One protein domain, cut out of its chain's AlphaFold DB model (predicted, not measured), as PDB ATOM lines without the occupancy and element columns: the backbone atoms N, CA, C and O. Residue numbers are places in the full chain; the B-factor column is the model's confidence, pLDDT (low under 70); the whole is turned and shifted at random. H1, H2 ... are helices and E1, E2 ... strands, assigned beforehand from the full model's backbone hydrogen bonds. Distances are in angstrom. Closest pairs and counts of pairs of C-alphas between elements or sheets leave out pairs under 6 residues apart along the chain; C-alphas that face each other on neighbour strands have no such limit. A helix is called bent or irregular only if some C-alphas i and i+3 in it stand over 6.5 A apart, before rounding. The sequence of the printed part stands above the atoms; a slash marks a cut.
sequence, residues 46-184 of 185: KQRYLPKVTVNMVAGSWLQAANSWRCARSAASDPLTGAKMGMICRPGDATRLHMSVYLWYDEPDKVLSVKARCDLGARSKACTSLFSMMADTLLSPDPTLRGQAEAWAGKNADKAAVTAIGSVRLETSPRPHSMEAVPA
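What this domain is: This is residues 46 to 184 of the 185 residues of an uncharacterized protein of Microbispora sp. GKU 823 (UniProt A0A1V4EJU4). One twisted wall of seven antiparallel strands has three helices, H1, H2 and H3, over one face, while no named helix covers the other. H2 and H3 fold back on each other as a helical hairpin over the half with E4, E7, E6 and E5, and H1 packs on the other half, nearest E1, E2 and E3. The printed part has 139 residues, with three named helices and seven named strands in the order H1, E1, E2, E3, E4, H2, H3, E5, E6, E7, of mixed class. Across the sheet the strands run E1, E2, E3, E4, E7, E6, E5, in two layers with the helices. The whole is compact and rounded, with a radius of gyration of the C-alphas of 13.5 A and spans of 36 by 31 by 28 A.

Where its parts are: The printed part begins at Lys 46, and H1 takes residues 55 to 66, 14.4 A long, with C-alpha 55 at (138.500, 101.513, 145.671). Then come four strands: E1, residues 69 to 74; E2, residues 85 to 91, 20.6 A; E3, residues 99 to 107, 24.4 A; and E4, residues 110 to 118, 24.7 A. H2 covers residues 125 to 139, 21.0 A, from C-alpha 125 at (118.496, 116.948, 143.869). H3 covers residues 143 to 156, 20.6 A, and is irregular, but only just: C-alphas 144 and 147 are 6.8 A apart. E5 is residues 161 to 165, E6 is residues 168 to 174, 19.9 A, and E7 is residues 177 to 183, 20.5 A, ending with C-alpha 183 at (132.191, 97.093, 132.582).

How they stand to each other: E1 to E4 form one meander, each strand the antiparallel neighbour of the one before, and E5 to E7 form another. E1 and E2 are a hairpin, with N 70 and O 90 2.8 A apart, within hydrogen-bond range. E2 and E3 are also a hairpin, with N 89 and O 101 at 2.8 A, and so are E3 and E4, with N 102 and O 115 at 2.8 A. E4, of the first meander, and E7, of the second, are antiparallel neighbours, with an angle of 167 degrees between their directions and with N 116 and O 179 within hydrogen-bond range at 2.8 A. E7 and E6 have N 180 and O 171 at 2.8 A, and E6 and E5 have N 163 and O 170 at 2.9 A. E1 and E5 are the edge strands. H1 is on the sheet; its closest C-alphas to E1 are those of Leu 63 and Trp 69, 5.2 A apart. H2 is on the same face, at a height over the sheet of 8.4 A, over E4 and E7 and along the strands, at 4 degrees to E7 on the local plane. The closest C-alphas of H2 and E7 are those of Phe 131 and Met 179, 6.3 A. H3, also on that face, has a height over the sheet of 9.6 A and lies over E6 and E5, along the strands, at 10 degrees to E6 on the local plane. H2 and H3 touch at a shallow tilt of 28 degrees, opposite ways, closest at the C-alphas of Ser 132 and Glu 150, 4.3 A. H1 touches H2 with residues 57 to 62 alone, at a steep tilt of 43 degrees, closest at the C-alphas of Val 58 and Thr 137, 6.9 A. H1 and H3 are apart. In H2 every O i to N i+4 pair is within hydrogen-bond range; in H3 it is 8 of 10, and in H1 2 of 8, with 1 of 9 O i to N i+3 pairs.

The domain as a whole: The C-alphas farthest apart are those of Lys 46 and Thr 95, 39.3 A. The printed part has no cut, and no link is long. The mean pLDDT of the printed part is 91.5; residue 46, residues 77 to 80 and residue 95 are under 70.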
ATOM      1  N   LYS A  46     139.914  89.840 132.138       67.25
ATOM      2  CA  LYS A  46     140.318  91.250 132.274       67.25
ATOM      3  C   LYS A  46     139.180  92.238 131.995       67.25
ATOM      4  O   LYS A  46     139.178  93.313 132.580       67.25
ATOM      5  N   GLN A  47     138.200  91.876 131.162       76.62
ATOM      6  CA  GLN A  47     137.013  92.708 130.890       76.62
ATOM      7  C   GLN A  47     135.980  92.658 132.031       76.62
ATOM      8  O   GLN A  47     134.935  93.292 131.948       76.62
ATOM      9  N   ARG A  48     136.276  91.929 133.116       87.19
ATOM     10  CA  ARG A  48     135.439  91.838 134.319       87.19
ATOM     11  C   ARG A  48     135.529  93.073 135.225       87.19
ATOM     12  O   ARG A  48     134.689  93.222 136.107       87.19
ATOM     13  N   TYR A  49     136.528  93.937 135.035       92.69
ATOM     14  CA  TYR A  49     136.789  95.073 135.924       92.69
ATOM     15  C   TYR A  49     136.551  96.417 135.241       92.69
ATOM     16  O   TYR A  49     136.825  96.586 134.053       92.69
ATOM     17  N   LEU A  50     136.055  97.385 136.012       93.62
ATOM     18  CA  LEU A  50     135.917  98.771 135.594       93.62
ATOM     19  C   LEU A  50     137.317  99.349 135.326       93.62
ATOM     20  O   LEU A  50     138.170  99.346 136.219       93.62
ATOM     21  N   PRO A  51     137.592  99.847 134.113       91.81
ATOM     22  CA  PRO A  51     138.942 100.232 133.739       91.81
ATOM     23  C   PRO A  51     139.389 101.478 134.495       91.81
ATOM     24  O   PRO A  51     138.701 102.494 134.497       91.81
ATOM     25  N   LYS A  52     140.584 101.402 135.094       93.69
ATOM     26  CA  LYS A  52     141.227 102.494 135.851       93.69
ATOM     27  C   LYS A  52     140.430 102.973 137.079       93.69
ATOM     28  O   LYS A  52     140.793 103.982 137.678       93.69
ATOM     29  N   VAL A  53     139.385 102.251 137.484       96.06
ATOM     30  CA  VAL A  53     138.612 102.541 138.696       96.06
ATOM     31  C   VAL A  53     139.246 101.818 139.878       96.06
ATOM     32  O   VAL A  53     139.462 100.610 139.835       96.06
ATOM     33  N   THR A  54     139.507 102.549 140.961       97.81
ATOM     34  CA  THR A  54     140.051 101.984 142.203       97.81
ATOM     35  C   THR A  54     139.099 102.199 143.374       97.81
ATOM     36  O   THR A  54     138.321 103.157 143.402       97.81
ATOM     37  N   VAL A  55     139.206 101.343 144.392       97.62
ATOM     38  CA  VAL A  55     138.500 101.513 145.671       97.62
ATOM     39  C   VAL A  55     138.867 102.854 146.307       97.62
ATOM     40  O   VAL A  55     137.989 103.542 146.815       97.62
ATOM     41  N   ASN A  56     140.136 103.271 146.241       98.06
ATOM     42  CA  ASN A  56     140.569 104.546 146.817       98.06
ATOM     43  C   ASN A  56     139.955 105.763 146.109       98.06
ATOM     44  O   ASN A  56     139.642 106.754 146.763       98.06
ATOM     45  N   MET A  57     139.760 105.703 144.791       97.81
ATOM     46  CA  MET A  57     139.112 106.787 144.050       97.81
ATOM     47  C   MET A  57     137.665 106.988 144.519       97.81
ATOM     48  O   MET A  57     137.254 108.108 144.813       97.81
ATOM     49  N   VAL A  58     136.914 105.893 144.652       98.06
ATOM     50  CA  VAL A  58     135.492 105.935 145.012       98.06
ATOM     51  C   VAL A  58     135.304 106.104 146.524       98.06
ATOM     52  O   VAL A  58     134.721 107.088 146.969       98.06
ATOM     53  N   ALA A  59     135.803 105.172 147.335       97.94
ATOM     54  CA  ALA A  59     135.598 105.184 148.781       97.94
ATOM     55  C   ALA A  59     136.467 106.235 149.482       97.94
ATOM     56  O   ALA A  59     135.938 107.065 150.216       97.94
ATOM     57  N   GLY A  60     137.778 106.232 149.231       97.75
ATOM     58  CA  GLY A  60     138.729 107.101 149.931       97.75
ATOM     59  C   GLY A  60     138.581 108.576 149.565       97.75
ATOM     60  O   GLY A  60     138.364 109.427 150.425       97.75
ATOM     61  N   SER A  61     138.671 108.883 148.273       97.81
ATOM     62  CA  SER A  61     138.778 110.259 147.779       97.81
ATOM     63  C   SER A  61     137.407 110.916 147.649       97.81
ATOM     64  O   SER A  61     137.165 111.972 148.232       97.81
ATOM     65  N   TRP A  62     136.484 110.282 146.922       97.69
ATOM     66  CA  TRP A  62     135.164 110.862 146.696       97.69
ATOM     67  C   TRP A  62     134.267 110.774 147.936       97.69
ATOM     68  O   TRP A  62     133.773 111.796 148.416       97.69
ATOM     69  N   LEU A  63     134.041 109.580 148.480       97.31
ATOM     70  CA  LEU A  63     133.029 109.401 149.523       97.31
ATOM     71  C   LEU A  63     133.535 109.852 150.899       97.31
ATOM     72  O   LEU A  63     132.887 110.676 151.545       97.31
ATOM     73  N   GLN A  64     134.690 109.361 151.350       97.06
ATOM     74  CA  GLN A  64     135.225 109.683 152.676       97.06
ATOM     75  C   GLN A  64     135.798 111.100 152.733       97.06
ATOM     76  O   GLN A  64     135.300 111.914 153.508       97.06
ATOM     77  N   ALA A  65     136.807 111.417 151.918       96.94
ATOM     78  CA  ALA A  65     137.507 112.695 152.020       96.94
ATOM     79  C   ALA A  65     136.646 113.878 151.549       96.94
ATOM     80  O   ALA A  65     136.475 114.839 152.296       96.94
ATOM     81  N   ALA A  66     136.066 113.810 150.346       96.12
ATOM     82  CA  ALA A  66     135.325 114.945 149.792       96.12
ATOM     83  C   ALA A  66     133.900 115.095 150.355       96.12
ATOM     84  O   ALA A  66     133.359 116.197 150.339       96.12
ATOM     85  N   ASN A  67     133.277 114.016 150.847       94.00
ATOM     86  CA  ASN A  67     131.868 114.045 151.261       94.00
ATOM     87  C   ASN A  67     131.609 113.585 152.706       94.00
ATOM     88  O   ASN A  67     130.454 113.602 153.138       94.00
ATOM     89  N   SER A  68     132.642 113.205 153.471       94.81
ATOM     90  CA  SER A  68     132.522 112.752 154.870       94.81
ATOM     91  C   SER A  68     131.606 111.535 155.065       94.81
ATOM     92  O   SER A  68     130.903 111.406 156.072       94.81
ATOM     93  N   TRP A  69     131.587 110.625 154.092       96.25
ATOM     94  CA  TRP A  69     130.879 109.355 154.216       96.25
ATOM     95  C   TRP A  69     131.685 108.382 155.070       96.25
ATOM     96  O   TRP A  69     132.912 108.427 155.136       96.25
ATOM     97  N   ARG A  70     130.981 107.451 155.704       96.00
ATOM     98  CA  ARG A  70     131.576 106.329 156.423       96.00
ATOM     99  C   ARG A  70     131.496 105.096 155.539       96.00
ATOM    100  O   ARG A  70     130.404 104.688 155.153       96.00
ATOM    101  N   CYS A  71     132.647 104.503 155.247       96.00
ATOM    102  CA  CYS A  71     132.755 103.271 154.480       96.00
ATOM    103  C   CYS A  71     133.153 102.117 155.395       96.00
ATOM    104  O   CYS A  71     134.047 102.255 156.228       96.00
ATOM    105  N   ALA A  72     132.484 100.981 155.239       95.44
ATOM    106  CA  ALA A  72     132.752  99.769 155.995       95.44
ATOM    107  C   ALA A  72     132.705  98.552 155.072       95.44
ATOM    108  O   ALA A  72     132.030  98.559 154.038       95.44
ATOM    109  N   ARG A  73     133.404  97.484 155.465       93.50
ATOM    110  CA  ARG A  73     133.296  96.194 154.784       93.50
ATOM    111  C   ARG A  73     131.838  95.731 154.813       93.50
ATOM    112  O   ARG A  73     131.185  95.772 155.853       93.50
ATOM    113  N   SER A  74     131.342  95.293 153.666       86.25
ATOM    114  CA  SER A  74     130.025  94.687 153.531       86.25
ATOM    115  C   SER A  74     130.152  93.174 153.682       86.25
ATOM    116  O   SER A  74     131.039  92.564 153.087       86.25
ATOM    117  N   ALA A  75     129.266  92.579 154.479       77.19
ATOM    118  CA  ALA A  75     129.117  91.126 154.571       77.19
ATOM    119  C   ALA A  75     128.162  90.564 153.504       77.19
ATOM    120  O   ALA A  75     128.088  89.351 153.334       77.19
ATOM    121  N   ALA A  76     127.419  91.429 152.805       71.19
ATOM    122  CA  ALA A  76     126.579  90.989 151.702       71.19
ATOM    123  C   ALA A  76     127.473  90.447 150.580       71.19
ATOM    124  O   ALA A  76     128.492  91.056 150.264       71.19
ATOM    125  N   SER A  77     127.092  89.318 149.996       65.75
ATOM    126  CA  SER A  77     127.619  88.879 148.711       65.75
ATOM    127  C   SER A  77     126.838  89.572 147.600       65.75
ATOM    128  O   SER A  77     125.626  89.765 147.710       65.75
ATOM    129  N   ASP A  78     127.524  89.952 146.526       67.25
ATOM    130  CA  ASP A  78     126.838  90.284 145.284       67.25
ATOM    131  C   ASP A  78     126.557  88.991 144.514       67.25
ATOM    132  O   ASP A  78     127.511  88.329 144.087       67.25
ATOM    133  N   PRO A  79     125.285  88.606 144.324       56.84
ATOM    134  CA  PRO A  79     124.955  87.387 143.599       56.84
ATOM    135  C   PRO A  79     125.308  87.462 142.106       56.84
ATOM    136  O   PRO A  79     125.334  86.420 141.456       56.84
ATOM    137  N   LEU A  80     125.570  88.654 141.552       67.50
ATOM    138  CA  LEU A  80     125.737  88.846 140.108       67.50
ATOM    139  C   LEU A  80     127.195  89.000 139.676       67.50
ATOM    140  O   LEU A  80     127.582  88.459 138.642       67.50
ATOM    141  N   THR A  81     128.023  89.713 140.443       71.62
ATOM    142  CA  THR A  81     129.413  89.963 140.028       71.62
ATOM    143  C   THR A  81     130.380  88.858 140.430       71.62
ATOM    144  O   THR A  81     131.439  88.745 139.811       71.62
ATOM    145  N   GLY A  82     130.064  88.044 141.446       78.62
ATOM    146  CA  GLY A  82     130.987  87.046 142.008       78.62
ATOM    147  C   GLY A  82     132.240  87.671 142.639       78.62
ATOM    148  O   GLY A  82     133.311  87.056 142.614       78.62
ATOM    149  N   ALA A  83     132.134  88.918 143.105       87.31
ATOM    150  CA  ALA A  83     133.225  89.642 143.747       87.31
ATOM    151  C   ALA A  83     133.647  88.975 145.063       87.31
ATOM    152  O   ALA A  83     132.811  88.500 145.834       87.31
ATOM    153  N   LYS A  84     134.952  88.987 145.350       88.94
ATOM    154  CA  LYS A  84     135.495  88.453 146.613       88.94
ATOM    155  C   LYS A  84     135.214  89.359 147.812       88.94
ATOM    156  O   LYS A  84     135.138  88.881 148.943       88.94
ATOM    157  N   MET A  85     135.120  90.666 147.574       92.25
ATOM    158  CA  MET A  85     134.996  91.686 148.609       92.25
ATOM    159  C   MET A  85     133.841  92.637 148.308       92.25
ATOM    160  O   MET A  85     133.556  92.968 147.156       92.25
ATOM    161  N   GLY A  86     133.216  93.115 149.382       93.44
ATOM    162  CA  GLY A  86     132.200  94.154 149.345       93.44
ATOM    163  C   GLY A  86     132.531  95.290 150.297       93.44
ATOM    164  O   GLY A  86     133.014  95.069 151.412       93.44
ATOM    165  N   MET A  87     132.212  96.508 149.888       95.12
ATOM    166  CA  MET A  87     132.228  97.692 150.738       95.12
ATOM    167  C   MET A  87     130.917  98.443 150.574       95.12
ATOM    168  O   MET A  87     130.360  98.514 149.482       95.12
ATOM    169  N   ILE A  88     130.434  99.006 151.671       95.62
ATOM    170  CA  ILE A  88     129.301  99.912 151.663       95.62
ATOM    171  C   ILE A  88     129.696 101.221 152.328       95.62
ATOM    172  O   ILE A  88     130.214 101.247 153.445       95.62
ATOM    173  N   CYS A  89     129.418 102.308 151.632       96.50
ATOM    174  CA  CYS A  89     129.580 103.660 152.117       96.50
ATOM    175  C   CYS A  89     128.207 104.273 152.368       96.50
ATOM    176  O   CYS A  89     127.301 104.145 151.541       96.50
ATOM    177  N   ARG A  90     128.055 104.953 153.504       95.50
ATOM    178  CA  ARG A  90     126.855 105.721 153.854       95.50
ATOM    179  C   ARG A  90     127.231 107.137 154.282       95.50
ATOM    180  O   ARG A  90     128.314 107.314 154.846       95.50
ATOM    181  N   PRO A  91     126.360 108.130 154.063       93.69
ATOM    182  CA  PRO A  91     126.565 109.469 154.600       93.69
ATOM    183  C   PRO A  91     126.766 109.445 156.117       93.69
ATOM    184  O   PRO A  91     126.187 108.616 156.820       93.69
ATOM    185  N   GLY A  92     127.610 110.345 156.619       83.75
ATOM    186  CA  GLY A  92     127.878 110.470 158.052       83.75
ATOM    187  C   GLY A  92     126.753 111.137 158.851       83.75
ATOM    188  O   GLY A  92     126.810 111.115 160.079       83.75
ATOM    189  N   ASP A  93     125.755 111.722 158.185       80.56
ATOM    190  CA  ASP A  93     124.632 112.422 158.803       80.56
ATOM    191  C   ASP A  93     123.321 111.626 158.753       80.56
ATOM    192  O   ASP A  93     123.002 110.912 157.800       80.56
ATOM    193  N   ALA A  94     122.521 111.777 159.811       70.00
ATOM    194  CA  ALA A  94     121.275 111.035 159.979       70.00
ATOM    195  C   ALA A  94     120.217 111.367 158.905       70.00
ATOM    196  O   ALA A  94     119.358 110.545 158.597       70.00
ATOM    197  N   THR A  95     120.287 112.556 158.303       68.50
ATOM    198  CA  THR A  95     119.323 113.042 157.304       68.50
ATOM    199  C   THR A  95     119.510 112.422 155.918       68.50
ATOM    200  O   THR A  95     118.577 112.445 155.117       68.50
ATOM    201  N   ARG A  96     120.681 111.836 155.621       71.00
ATOM    202  CA  ARG A  96     120.966 111.181 154.332       71.00
ATOM    203  C   ARG A  96     121.123 109.660 154.446       71.00
ATOM    204  O   ARG A  96     121.588 109.023 153.505       71.00
ATOM    205  N   LEU A  97     120.675 109.043 155.546       75.06
ATOM    206  CA  LEU A  97     120.757 107.583 155.762       75.06
ATOM    207  C   LEU A  97     120.040 106.741 154.691       75.06
ATOM    208  O   LEU A  97     120.318 105.551 154.555       75.06
ATOM    209  N   HIS A  98     119.158 107.359 153.906       86.56
ATOM    210  CA  HIS A  98     118.481 106.763 152.752       86.56
ATOM    211  C   HIS A  98     119.369 106.635 151.505       86.56
ATOM    212  O   HIS A  98     118.880 106.254 150.445       86.56
ATOM    213  N   MET A  99     120.657 106.965 151.603       93.12
ATOM    214  CA  MET A  99     121.617 106.836 150.512       93.12
ATOM    215  C   MET A  99     122.730 105.858 150.877       93.12
ATOM    216  O   MET A  99     123.199 105.805 152.017       93.12
ATOM    217  N   SER A 100     123.200 105.107 149.890       95.12
ATOM    218  CA  SER A 100     124.385 104.272 150.035       95.12
ATOM    219  C   SER A 100     125.106 104.101 148.706       95.12
ATOM    220  O   SER A 100     124.507 104.208 147.640       95.12
ATOM    221  N   VAL A 101     126.407 103.831 148.774       96.94
ATOM    222  CA  VAL A 101     127.202 103.400 147.622       96.94
ATOM    223  C   VAL A 101     127.853 102.075 147.973       96.94
ATOM    224  O   VAL A 101     128.557 101.968 148.977       96.94
ATOM    225  N   TYR A 102     127.590 101.064 147.160       95.50
ATOM    226  CA  TYR A 102     128.202  99.751 147.238       95.50
ATOM    227  C   TYR A 102     129.335  99.653 146.229       95.50
ATOM    228  O   TYR A 102     129.207 100.123 145.100       95.50
ATOM    229  N   LEU A 103     130.426  99.020 146.640       95.56
ATOM    230  CA  LEU A 103     131.536  98.660 145.775       95.56
ATOM    231  C   LEU A 103     131.753  97.156 145.884       95.56
ATOM    232  O   LEU A 103     131.913  96.631 146.990       95.56
ATOM    233  N   TRP A 104     131.821  96.498 144.735       95.56
ATOM    234  CA  TRP A 104     132.159  95.088 144.602       95.56
ATOM    235  C   TRP A 104     133.498  94.982 143.894       95.56
ATOM    236  O   TRP A 104     133.663  95.525 142.801       95.56
ATOM    237  N   TYR A 105     134.479  94.351 144.531       94.56
ATOM    238  CA  TYR A 105     135.861  94.336 144.051       94.56
ATOM    239  C   TYR A 105     136.590  93.052 144.457       94.56
ATOM    240  O   TYR A 105     136.211  92.381 145.417       94.56
ATOM    241  N   ASP A 106     137.651  92.717 143.725       93.38
ATOM    242  CA  ASP A 106     138.545  91.606 144.066       93.38
ATOM    243  C   ASP A 106     139.820  92.102 144.765       93.38
ATOM    244  O   ASP A 106     140.288  91.480 145.716       93.38
ATOM    245  N   GLU A 107     140.349  93.243 144.318       94.81
ATOM    246  CA  GLU A 107     141.561  93.918 144.806       94.81
ATOM    247  C   GLU A 107     141.349  95.447 144.737       94.81
ATOM    248  O   GLU A 107     140.390  95.892 144.095       94.81
ATOM    249  N   PRO A 108     142.193  96.276 145.385       95.94
ATOM    250  CA  PRO A 108     142.007  97.732 145.421       95.94
ATOM    251  C   PRO A 108     141.881  98.421 144.051       95.94
ATOM    252  O   PRO A 108     141.262  99.480 143.966       95.94
ATOM    253  N   ASP A 109     142.436  97.837 142.993       95.75
ATOM    254  CA  ASP A 109     142.403  98.298 141.600       95.75
ATOM    255  C   ASP A 109     141.560  97.399 140.671       95.75
ATOM    256  O   ASP A 109     141.493  97.632 139.466       95.75
ATOM    257  N   LYS A 110     140.888  96.383 141.225       95.19
ATOM    258  CA  LYS A 110     140.040  95.431 140.492       95.19
ATOM    259  C   LYS A 110     138.593  95.556 140.944       95.19
ATOM    260  O   LYS A 110     138.054  94.669 141.607       95.19
ATOM    261  N   VAL A 111     137.973  96.683 140.607       94.88
ATOM    262  CA  VAL A 111     136.564  96.968 140.916       94.88
ATOM    263  C   VAL A 111     135.668  96.361 139.837       94.88
ATOM    264  O   VAL A 111     135.878  96.615 138.659       94.88
ATOM    265  N   LEU A 112     134.675  95.558 140.221       93.94
ATOM    266  CA  LEU A 112     133.725  94.908 139.307       93.94
ATOM    267  C   LEU A 112     132.459  95.741 139.106       93.94
ATOM    268  O   LEU A 112     131.937  95.812 138.001       93.94
ATOM    269  N   SER A 113     131.944  96.340 140.181       95.12
ATOM    270  CA  SER A 113     130.719  97.136 140.141       95.12
ATOM    271  C   SER A 113     130.748  98.225 141.204       95.12
ATOM    272  O   SER A 113     131.290  98.040 142.300       95.12
ATOM    273  N   VAL A 114     130.144  99.363 140.871       97.00
ATOM    274  CA  VAL A 114     129.823 100.429 141.821       97.00
ATOM    275  C   VAL A 114     128.344 100.752 141.691       97.00
ATOM    276  O   VAL A 114     127.867 101.078 140.607       97.00
ATOM    277  N   LYS A 115     127.613 100.676 142.802       96.44
ATOM    278  CA  LYS A 115     126.161 100.862 142.833       96.44
ATOM    279  C   LYS A 115     125.758 101.896 143.867       96.44
ATOM    280  O   LYS A 115     125.884 101.660 145.065       96.44
ATOM    281  N   ALA A 116     125.211 103.013 143.414       96.75
ATOM    282  CA  ALA A 116     124.573 104.000 144.267       96.75
ATOM    283  C   ALA A 116     123.083 103.680 144.435       96.75
ATOM    284  O   ALA A 116     122.379 103.406 143.467       96.75
ATOM    285  N   ARG A 117     122.584 103.771 145.665       94.81
ATOM    286  CA  ARG A 117     121.162 103.726 146.009       94.81
ATOM    287  C   ARG A 117     120.777 105.027 146.696       94.81
ATOM    288  O   ARG A 117     121.546 105.547 147.503       94.81
ATOM    289  N   CYS A 118     119.593 105.539 146.388       93.56
ATOM    290  CA  CYS A 118     119.077 106.755 146.995       93.56
ATOM    291  C   CYS A 118     117.555 106.692 147.112       93.56
ATOM    292  O   CYS A 118     116.849 106.839 146.130       93.56
ATOM    293  N   ASP A 119     117.042 106.519 148.326       87.62
ATOM    294  CA  ASP A 119     115.608 106.354 148.588       87.62
ATOM    295  C   ASP A 119     114.924 107.677 149.002       87.62
ATOM    296  O   ASP A 119     113.894 107.672 149.670       87.62
ATOM    297  N   LEU A 120     115.477 108.831 148.599       85.06
ATOM    298  CA  LEU A 120     114.896 110.163 148.864       85.06
ATOM    299  C   LEU A 120     113.797 110.562 147.859       85.06
ATOM    300  O   LEU A 120     113.265 111.669 147.923       85.06
ATOM    301  N   GLY A 121     113.463 109.667 146.927       71.31
ATOM    302  CA  GLY A 121     112.431 109.861 145.915       71.31
ATOM    303  C   GLY A 121     112.961 110.353 144.566       71.31
ATOM    304  O   GLY A 121     114.014 110.995 144.454       71.31
ATOM    305  N   ALA A 122     112.183 110.050 143.523       71.19
ATOM    306  CA  ALA A 122     112.456 110.456 142.149       71.19
ATOM    307  C   ALA A 122     112.602 111.984 142.039       71.19
ATOM    308  O   ALA A 122     111.878 112.734 142.693       71.19
ATOM    309  N   ARG A 123     113.531 112.440 141.187       80.06
ATOM    310  CA  ARG A 123     113.841 113.864 140.928       80.06
ATOM    311  C   ARG A 123     114.386 114.658 142.115       80.06
ATOM    312  O   ARG A 123     114.550 115.874 142.004       80.06
ATOM    313  N   SER A 124     114.706 114.016 143.237       88.62
ATOM    314  CA  SER A 124     115.405 114.720 144.306       88.62
ATOM    315  C   SER A 124     116.781 115.187 143.810       88.62
ATOM    316  O   SER A 124     117.501 114.465 143.104       88.62
ATOM    317  N   LYS A 125     117.164 116.413 144.186       91.94
ATOM    318  CA  LYS A 125     118.496 116.948 143.869       91.94
ATOM    319  C   LYS A 125     119.592 116.050 144.441       91.94
ATOM    320  O   LYS A 125     120.574 115.798 143.763       91.94
ATOM    321  N   ALA A 126     119.378 115.507 145.640       91.00
ATOM    322  CA  ALA A 126     120.318 114.607 146.294       91.00
ATOM    323  C   ALA A 126     120.589 113.331 145.474       91.00
ATOM    324  O   ALA A 126     121.751 113.032 145.213       91.00
ATOM    325  N   CYS A 127     119.552 112.617 145.010       92.56
ATOM    326  CA  CYS A 127     119.757 111.411 144.199       92.56
ATOM    327  C   CYS A 127     120.374 111.736 142.835       92.56
ATOM    328  O   CYS A 127     121.264 111.025 142.375       92.56
ATOM    329  N   THR A 128     119.947 112.841 142.217       95.00
ATOM    330  CA  THR A 128     120.497 113.301 140.934       95.00
ATOM    331  C   THR A 128     121.988 113.610 141.062       95.00
ATOM    332  O   THR A 128     122.790 113.080 140.301       95.00
ATOM    333  N   SER A 129     122.377 114.394 142.071       95.62
ATOM    334  CA  SER A 129     123.779 114.717 142.342       95.62
ATOM    335  C   SER A 129     124.596 113.484 142.716       95.62
ATOM    336  O   SER A 129     125.726 113.367 142.262       95.62
ATOM    337  N   LEU A 130     124.047 112.544 143.492       96.25
ATOM    338  CA  LEU A 130     124.746 111.300 143.818       96.25
ATOM    339  C   LEU A 130     125.093 110.508 142.552       96.25
ATOM    340  O   LEU A 130     126.226 110.055 142.407       96.25
ATOM    341  N   PHE A 131     124.137 110.356 141.635       97.25
ATOM    342  CA  PHE A 131     124.347 109.601 140.400       97.25
ATOM    343  C   PHE A 131     125.273 110.347 139.435       97.25
ATOM    344  O   PHE A 131     126.221 109.750 138.934       97.25
ATOM    345  N   SER A 132     125.087 111.655 139.243       97.94
ATOM    346  CA  SER A 132     126.007 112.488 138.456       97.94
ATOM    347  C   SER A 132     127.445 112.406 138.968       97.94
ATOM    348  O   SER A 132     128.341 112.081 138.195       97.94
ATOM    349  N   MET A 133     127.661 112.592 140.273       97.88
ATOM    350  CA  MET A 133     128.996 112.527 140.878       97.88
ATOM    351  C   MET A 133     129.602 111.123 140.825       97.88
ATOM    352  O   MET A 133     130.820 110.990 140.701       97.88
ATOM    353  N   MET A 134     128.780 110.070 140.893       98.38
ATOM    354  CA  MET A 134     129.258 108.704 140.682       98.38
ATOM    355  C   MET A 134     129.801 108.537 139.264       98.38
ATOM    356  O   MET A 134     130.929 108.083 139.096       98.38
ATOM    357  N   ALA A 135     129.026 108.922 138.248       97.88
ATOM    358  CA  ALA A 135     129.439 108.814 136.852       97.88
ATOM    359  C   ALA A 135     130.688 109.663 136.558       97.88
ATOM    360  O   ALA A 135     131.634 109.172 135.944       97.88
ATOM    361  N   ASP A 136     130.721 110.892 137.074       97.56
ATOM    362  CA  ASP A 136     131.873 111.792 137.033       97.56
ATOM    363  C   ASP A 136     133.135 111.144 137.627       97.56
ATOM    364  O   ASP A 136     134.181 111.084 136.981       97.56
ATOM    365  N   THR A 137     133.025 110.593 138.839       97.50
ATOM    366  CA  THR A 137     134.151 109.979 139.553       97.50
ATOM    367  C   THR A 137     134.690 108.771 138.794       97.50
ATOM    368  O   THR A 137     135.901 108.654 138.598       97.50
ATOM    369  N   LEU A 138     133.805 107.879 138.343       96.81
ATOM    370  CA  LEU A 138     134.186 106.640 137.660       96.81
ATOM    371  C   LEU A 138     134.872 106.893 136.316       96.81
ATOM    372  O   LEU A 138     135.747 106.122 135.930       96.81
ATOM    373  N   LEU A 139     134.496 107.969 135.621       96.31
ATOM    374  CA  LEU A 139     135.061 108.337 134.323       96.31
ATOM    375  C   LEU A 139     136.116 109.446 134.439       96.31
ATOM    376  O   LEU A 139     136.659 109.875 133.428       96.31
ATOM    377  N   SER A 140     136.482 109.866 135.652       94.25
ATOM    378  CA  SER A 140     137.530 110.868 135.871       94.25
ATOM    379  C   SER A 140     138.904 110.537 135.254       94.25
ATOM    380  O   SER A 140     139.589 111.488 134.867       94.25
ATOM    381  N   PRO A 141     139.315 109.259 135.063       92.81
ATOM    382  CA  PRO A 141     140.542 108.937 134.328       92.81
ATOM    383  C   PRO A 141     140.495 109.266 132.826       92.81
ATOM    384  O   PRO A 141     141.541 109.234 132.175       92.81
ATOM    385  N   ASP A 142     139.311 109.543 132.269       92.38
ATOM    386  CA  ASP A 142     139.109 110.011 130.898       92.38
ATOM    387  C   ASP A 142     138.327 111.342 130.902       92.38
ATOM    388  O   ASP A 142     137.090 111.355 130.889       92.38
ATOM    389  N   PRO A 143     139.033 112.489 130.906       88.94
ATOM    390  CA  PRO A 143     138.407 113.808 130.988       88.94
ATOM    391  C   PRO A 143     137.385 114.088 129.883       88.94
ATOM    392  O   PRO A 143     136.467 114.879 130.092       88.94
ATOM    393  N   THR A 144     137.526 113.446 128.719       92.38
ATOM    394  CA  THR A 144     136.612 113.644 127.586       92.38
ATOM    395  C   THR A 144     135.260 112.971 127.817       92.38
ATOM    396  O   THR A 144     134.228 113.497 127.404       92.38
ATOM    397  N   LEU A 145     135.252 111.847 128.540       94.06
ATOM    398  CA  LEU A 145     134.053 111.066 128.844       94.06
ATOM    399  C   LEU A 145     133.394 111.477 130.163       94.06
ATOM    400  O   LEU A 145     132.186 111.307 130.326       94.06
ATOM    401  N   ARG A 146     134.170 112.043 131.093       94.00
ATOM    402  CA  ARG A 146     133.717 112.482 132.420       94.00
ATOM    403  C   ARG A 146     132.453 113.350 132.363       94.00
ATOM    404  O   ARG A 146     131.435 112.988 132.951       94.00
ATOM    405  N   GLY A 147     132.488 114.449 131.603       94.62
ATOM    406  CA  GLY A 147     131.345 115.366 131.490       94.62
ATOM    407  C   GLY A 147     130.134 114.739 130.788       94.62
ATOM    408  O   GLY A 147     128.988 115.009 131.151       94.62
ATOM    409  N   GLN A 148     130.370 113.845 129.821       96.75
ATOM    410  CA  GLN A 148     129.303 113.092 129.160       96.75
ATOM    411  C   GLN A 148     128.595 112.150 130.144       96.75
ATOM    412  O   GLN A 148     127.365 112.069 130.148       96.75
ATOM    413  N   ALA A 149     129.365 111.456 130.984       96.81
ATOM    414  CA  ALA A 149     128.856 110.518 131.973       96.81
ATOM    415  C   ALA A 149     128.050 111.228 133.069       96.81
ATOM    416  O   ALA A 149     126.926 110.817 133.365       96.81
ATOM    417  N   GLU A 150     128.574 112.332 133.606       97.94
ATOM    418  CA  GLU A 150     127.888 113.162 134.601       97.94
ATOM    419  C   GLU A 150     126.536 113.678 134.082       97.94
ATOM    420  O   GLU A 150     125.500 113.529 134.747       97.94
ATOM    421  N   ALA A 151     126.533 114.250 132.871       97.62
ATOM    422  CA  ALA A 151     125.341 114.814 132.249       97.62
ATOM    423  C   ALA A 151     124.296 113.736 131.930       97.62
ATOM    424  O   ALA A 151     123.097 113.938 132.159       97.62
ATOM    425  N   TRP A 152     124.734 112.578 131.426       97.88
ATOM    426  CA  TRP A 152     123.840 111.451 131.179       97.88
ATOM    427  C   TRP A 152     123.202 110.959 132.481       97.88
ATOM    428  O   TRP A 152     121.979 110.814 132.532       97.88
ATOM    429  N   ALA A 153     123.992 110.756 133.538       97.31
ATOM    430  CA  ALA A 153     123.484 110.275 134.820       97.31
ATOM    431  C   ALA A 153     122.482 111.264 135.429       97.31
ATOM    432  O   ALA A 153     121.404 110.858 135.859       97.31
ATOM    433  N   GLY A 154     122.769 112.567 135.364       96.06
ATOM    434  CA  GLY A 154     121.864 113.604 135.863       96.06
ATOM    435  C   GLY A 154     120.525 113.635 135.122       96.06
ATOM    436  O   GLY A 154     119.464 113.705 135.741       96.06
ATOM    437  N   LYS A 155     120.547 113.512 133.788       96.75
ATOM    438  CA  LYS A 155     119.336 113.509 132.946       96.75
ATOM    439  C   LYS A 155     118.452 112.269 133.146       96.75
ATOM    440  O   LYS A 155     117.247 112.325 132.870       96.75
ATOM    441  N   ASN A 156     119.048 111.151 133.556       96.62
ATOM    442  CA  ASN A 156     118.382 109.849 133.632       96.62
ATOM    443  C   ASN A 156     118.184 109.337 135.062       96.62
ATOM    444  O   ASN A 156     117.645 108.249 135.243       96.62
ATOM    445  N   ALA A 157     118.554 110.128 136.073       94.56
ATOM    446  CA  ALA A 157     118.565 109.697 137.464       94.56
ATOM    447  C   ALA A 157     117.220 109.160 137.976       94.56
ATOM    448  O   ALA A 157     117.210 108.361 138.904       94.56
ATOM    449  N   ASP A 158     116.088 109.581 137.410       92.50
ATOM    450  CA  ASP A 158     114.739 109.177 137.819       92.50
ATOM    451  C   ASP A 158     114.076 108.142 136.891       92.50
ATOM    452  O   ASP A 158     112.878 107.885 137.017       92.50
ATOM    453  N   LYS A 159     114.825 107.547 135.954       92.38
ATOM    454  CA  LYS A 159     114.290 106.669 134.901       92.38
ATOM    455  C   LYS A 159     114.990 105.321 134.876       92.38
ATOM    456  O   LYS A 159     116.120 105.184 135.336       92.38
ATOM    457  N   ALA A 160     114.319 104.340 134.278       95.25
ATOM    458  CA  ALA A 160     114.984 103.128 133.825       95.25
ATOM    459  C   ALA A 160     115.735 103.473 132.535       95.25
ATOM    460  O   ALA A 160     115.102 103.787 131.525       95.25
ATOM    461  N   ALA A 161     117.061 103.499 132.587       95.81
ATOM    462  CA  ALA A 161     117.886 103.843 131.437       95.81
ATOM    463  C   ALA A 161     119.214 103.099 131.504       95.81
ATOM    464  O   ALA A 161     119.738 102.836 132.581       95.81
ATOM    465  N   VAL A 162     119.775 102.799 130.338       96.62
ATOM    466  CA  VAL A 162     121.085 102.165 130.215       96.62
ATOM    467  C   VAL A 162     121.888 102.868 129.131       96.62
ATOM    468  O   VAL A 162     121.338 103.325 128.126       96.62
ATOM    469  N   THR A 163     123.193 102.984 129.333       96.75
ATOM    470  CA  THR A 163     124.127 103.464 128.317       96.75
ATOM    471  C   THR A 163     125.495 102.823 128.498       96.75
ATOM    472  O   THR A 163     125.803 102.300 129.567       96.75
ATOM    473  N   ALA A 164     126.323 102.898 127.462       96.00
ATOM    474  CA  ALA A 164     127.747 102.624 127.545       96.00
ATOM    475  C   ALA A 164     128.504 103.904 127.178       96.00
ATOM    476  O   ALA A 164     128.278 104.479 126.113       96.00
ATOM    477  N   ILE A 165     129.382 104.357 128.072       93.81
ATOM    478  CA  ILE A 165     130.258 105.512 127.861       93.81
ATOM    479  C   ILE A 165     131.689 105.021 128.053       93.81
ATOM    480  O   ILE A 165     132.084 104.604 129.144       93.81
ATOM    481  N   GLY A 166     132.451 105.001 126.958       90.06
ATOM    482  CA  GLY A 166     133.726 104.292 126.905       90.06
ATOM    483  C   GLY A 166     133.539 102.811 127.235       90.06
ATOM    484  O   GLY A 166     132.713 102.126 126.639       90.06
ATOM    485  N   SER A 167     134.294 102.327 128.215       90.00
ATOM    486  CA  SER A 167     134.257 100.933 128.677       90.00
ATOM    487  C   SER A 167     133.418 100.735 129.948       90.00
ATOM    488  O   SER A 167     133.569  99.726 130.634       90.00
ATOM    489  N   VAL A 168     132.546 101.691 130.284       94.38
ATOM    490  CA  VAL A 168     131.657 101.626 131.451       94.38
ATOM    491  C   VAL A 168     130.204 101.626 130.987       94.38
ATOM    492  O   VAL A 168     129.765 102.534 130.281       94.38
ATOM    493  N   ARG A 169     129.442 100.616 131.409       95.69
ATOM    494  CA  ARG A 169     127.987 100.567 131.286       95.69
ATOM    495  C   ARG A 169     127.366 101.176 132.535       95.69
ATOM    496  O   ARG A 169     127.626 100.706 133.639       95.69
ATOM    497  N   LEU A 170     126.540 102.199 132.350       97.19
ATOM    498  CA  LEU A 170     125.769 102.841 133.410       97.19
ATOM    499  C   LEU A 170     124.301 102.455 133.256       97.19
ATOM    500  O   LEU A 170     123.749 102.538 132.158       97.19
ATOM    501  N   GLU A 171     123.671 102.058 134.352       96.88
ATOM    502  CA  GLU A 171     122.267 101.670 134.398       96.88
ATOM    503  C   GLU A 171     121.581 102.375 135.562       96.88
ATOM    504  O   GLU A 171     122.022 102.268 136.702       96.88
ATOM    505  N   THR A 172     120.502 103.104 135.293       96.00
ATOM    506  CA  THR A 172     119.638 103.691 136.318       96.00
ATOM    507  C   THR A 172     118.355 102.882 136.422       96.00
ATOM    508  O   THR A 172     117.801 102.434 135.418       96.00
ATOM    509  N   SER A 173     117.847 102.728 137.640       93.25
ATOM    510  CA  SER A 173     116.540 102.142 137.914       93.25
ATOM    511  C   SER A 173     115.746 103.064 138.837       93.25
ATOM    512  O   SER A 173     116.300 103.569 139.817       93.25
ATOM    513  N   PRO A 174     114.445 103.290 138.580       89.25
ATOM    514  CA  PRO A 174     113.594 104.076 139.462       89.25
ATOM    515  C   PRO A 174     113.111 103.260 140.669       89.25
ATOM    516  O   PRO A 174     112.662 103.847 141.654       89.25
ATOM    517  N   ARG A 175     113.158 101.917 140.604       85.62
ATOM    518  CA  ARG A 175     112.705 101.006 141.670       85.62
ATOM    519  C   ARG A 175     113.536  99.707 141.682       85.62
ATOM    520  O   ARG A 175     113.352  98.884 140.790       85.62
ATOM    521  N   PRO A 176     114.392  99.481 142.700       87.25
ATOM    522  CA  PRO A 176     114.822 100.459 143.706       87.25
ATOM    523  C   PRO A 176     115.537 101.646 143.047       87.25
ATOM    524  O   PRO A 176     116.186 101.472 142.016       87.25
ATOM    525  N   HIS A 177     115.427 102.840 143.641       93.31
ATOM    526  CA  HIS A 177     116.015 104.049 143.064       93.31
ATOM    527  C   HIS A 177     117.541 103.998 143.184       93.31
ATOM    528  O   HIS A 177     118.123 104.161 144.259       93.31
ATOM    529  N   SER A 178     118.188 103.658 142.074       95.12
ATOM    530  CA  SER A 178     119.605 103.316 142.048       95.12
ATOM    531  C   SER A 178     120.247 103.621 140.704       95.12
ATOM    532  O   SER A 178     119.568 103.720 139.682       95.12
ATOM    533  N   MET A 179     121.568 103.746 140.730       96.81
ATOM    534  CA  MET A 179     122.412 103.693 139.551       96.81
ATOM    535  C   MET A 179     123.523 102.680 139.790       96.81
ATOM    536  O   MET A 179     124.140 102.675 140.854       96.81
ATOM    537  N   GLU A 180     123.790 101.837 138.808       96.56
ATOM    538  CA  GLU A 180     124.848 100.842 138.834       96.56
ATOM    539  C   GLU A 180     125.785 101.037 137.646       96.56
ATOM    540  O   GLU A 180     125.357 101.346 136.535       96.56
ATOM    541  N   ALA A 181     127.078 100.889 137.907       96.62
ATOM    542  CA  ALA A 181     128.133 100.962 136.918       96.62
ATOM    543  C   ALA A 181     128.882  99.634 136.880       96.62
ATOM    544  O   ALA A 181     129.408  99.188 137.899       96.62
ATOM    545  N   VAL A 182     128.959  99.037 135.695       94.31
ATOM    546  CA  VAL A 182     129.678  97.785 135.418       94.31
ATOM    547  C   VAL A 182     130.506  97.939 134.139       94.31
ATOM    548  O   VAL A 182     130.286  98.890 133.388       94.31
ATOM    549  N   PRO A 183     131.469  97.052 133.848       91.56
ATOM    550  CA  PRO A 183     132.191  97.093 132.582       91.56
ATOM    551  C   PRO A 183     131.237  96.956 131.391       91.56
ATOM    552  O   PRO A 183     130.311  96.141 131.412       91.56
ATOM    553  N   ALA A 184     131.464  97.750 130.346       86.94
ATOM    554  CA  ALA A 184     130.830  97.530 129.053       86.94
ATOM    555  C   ALA A 184     131.575  96.395 128.330       86.94
ATOM    556  O   ALA A 184     132.800  96.451 128.201       86.94
TER     557      ALA A 184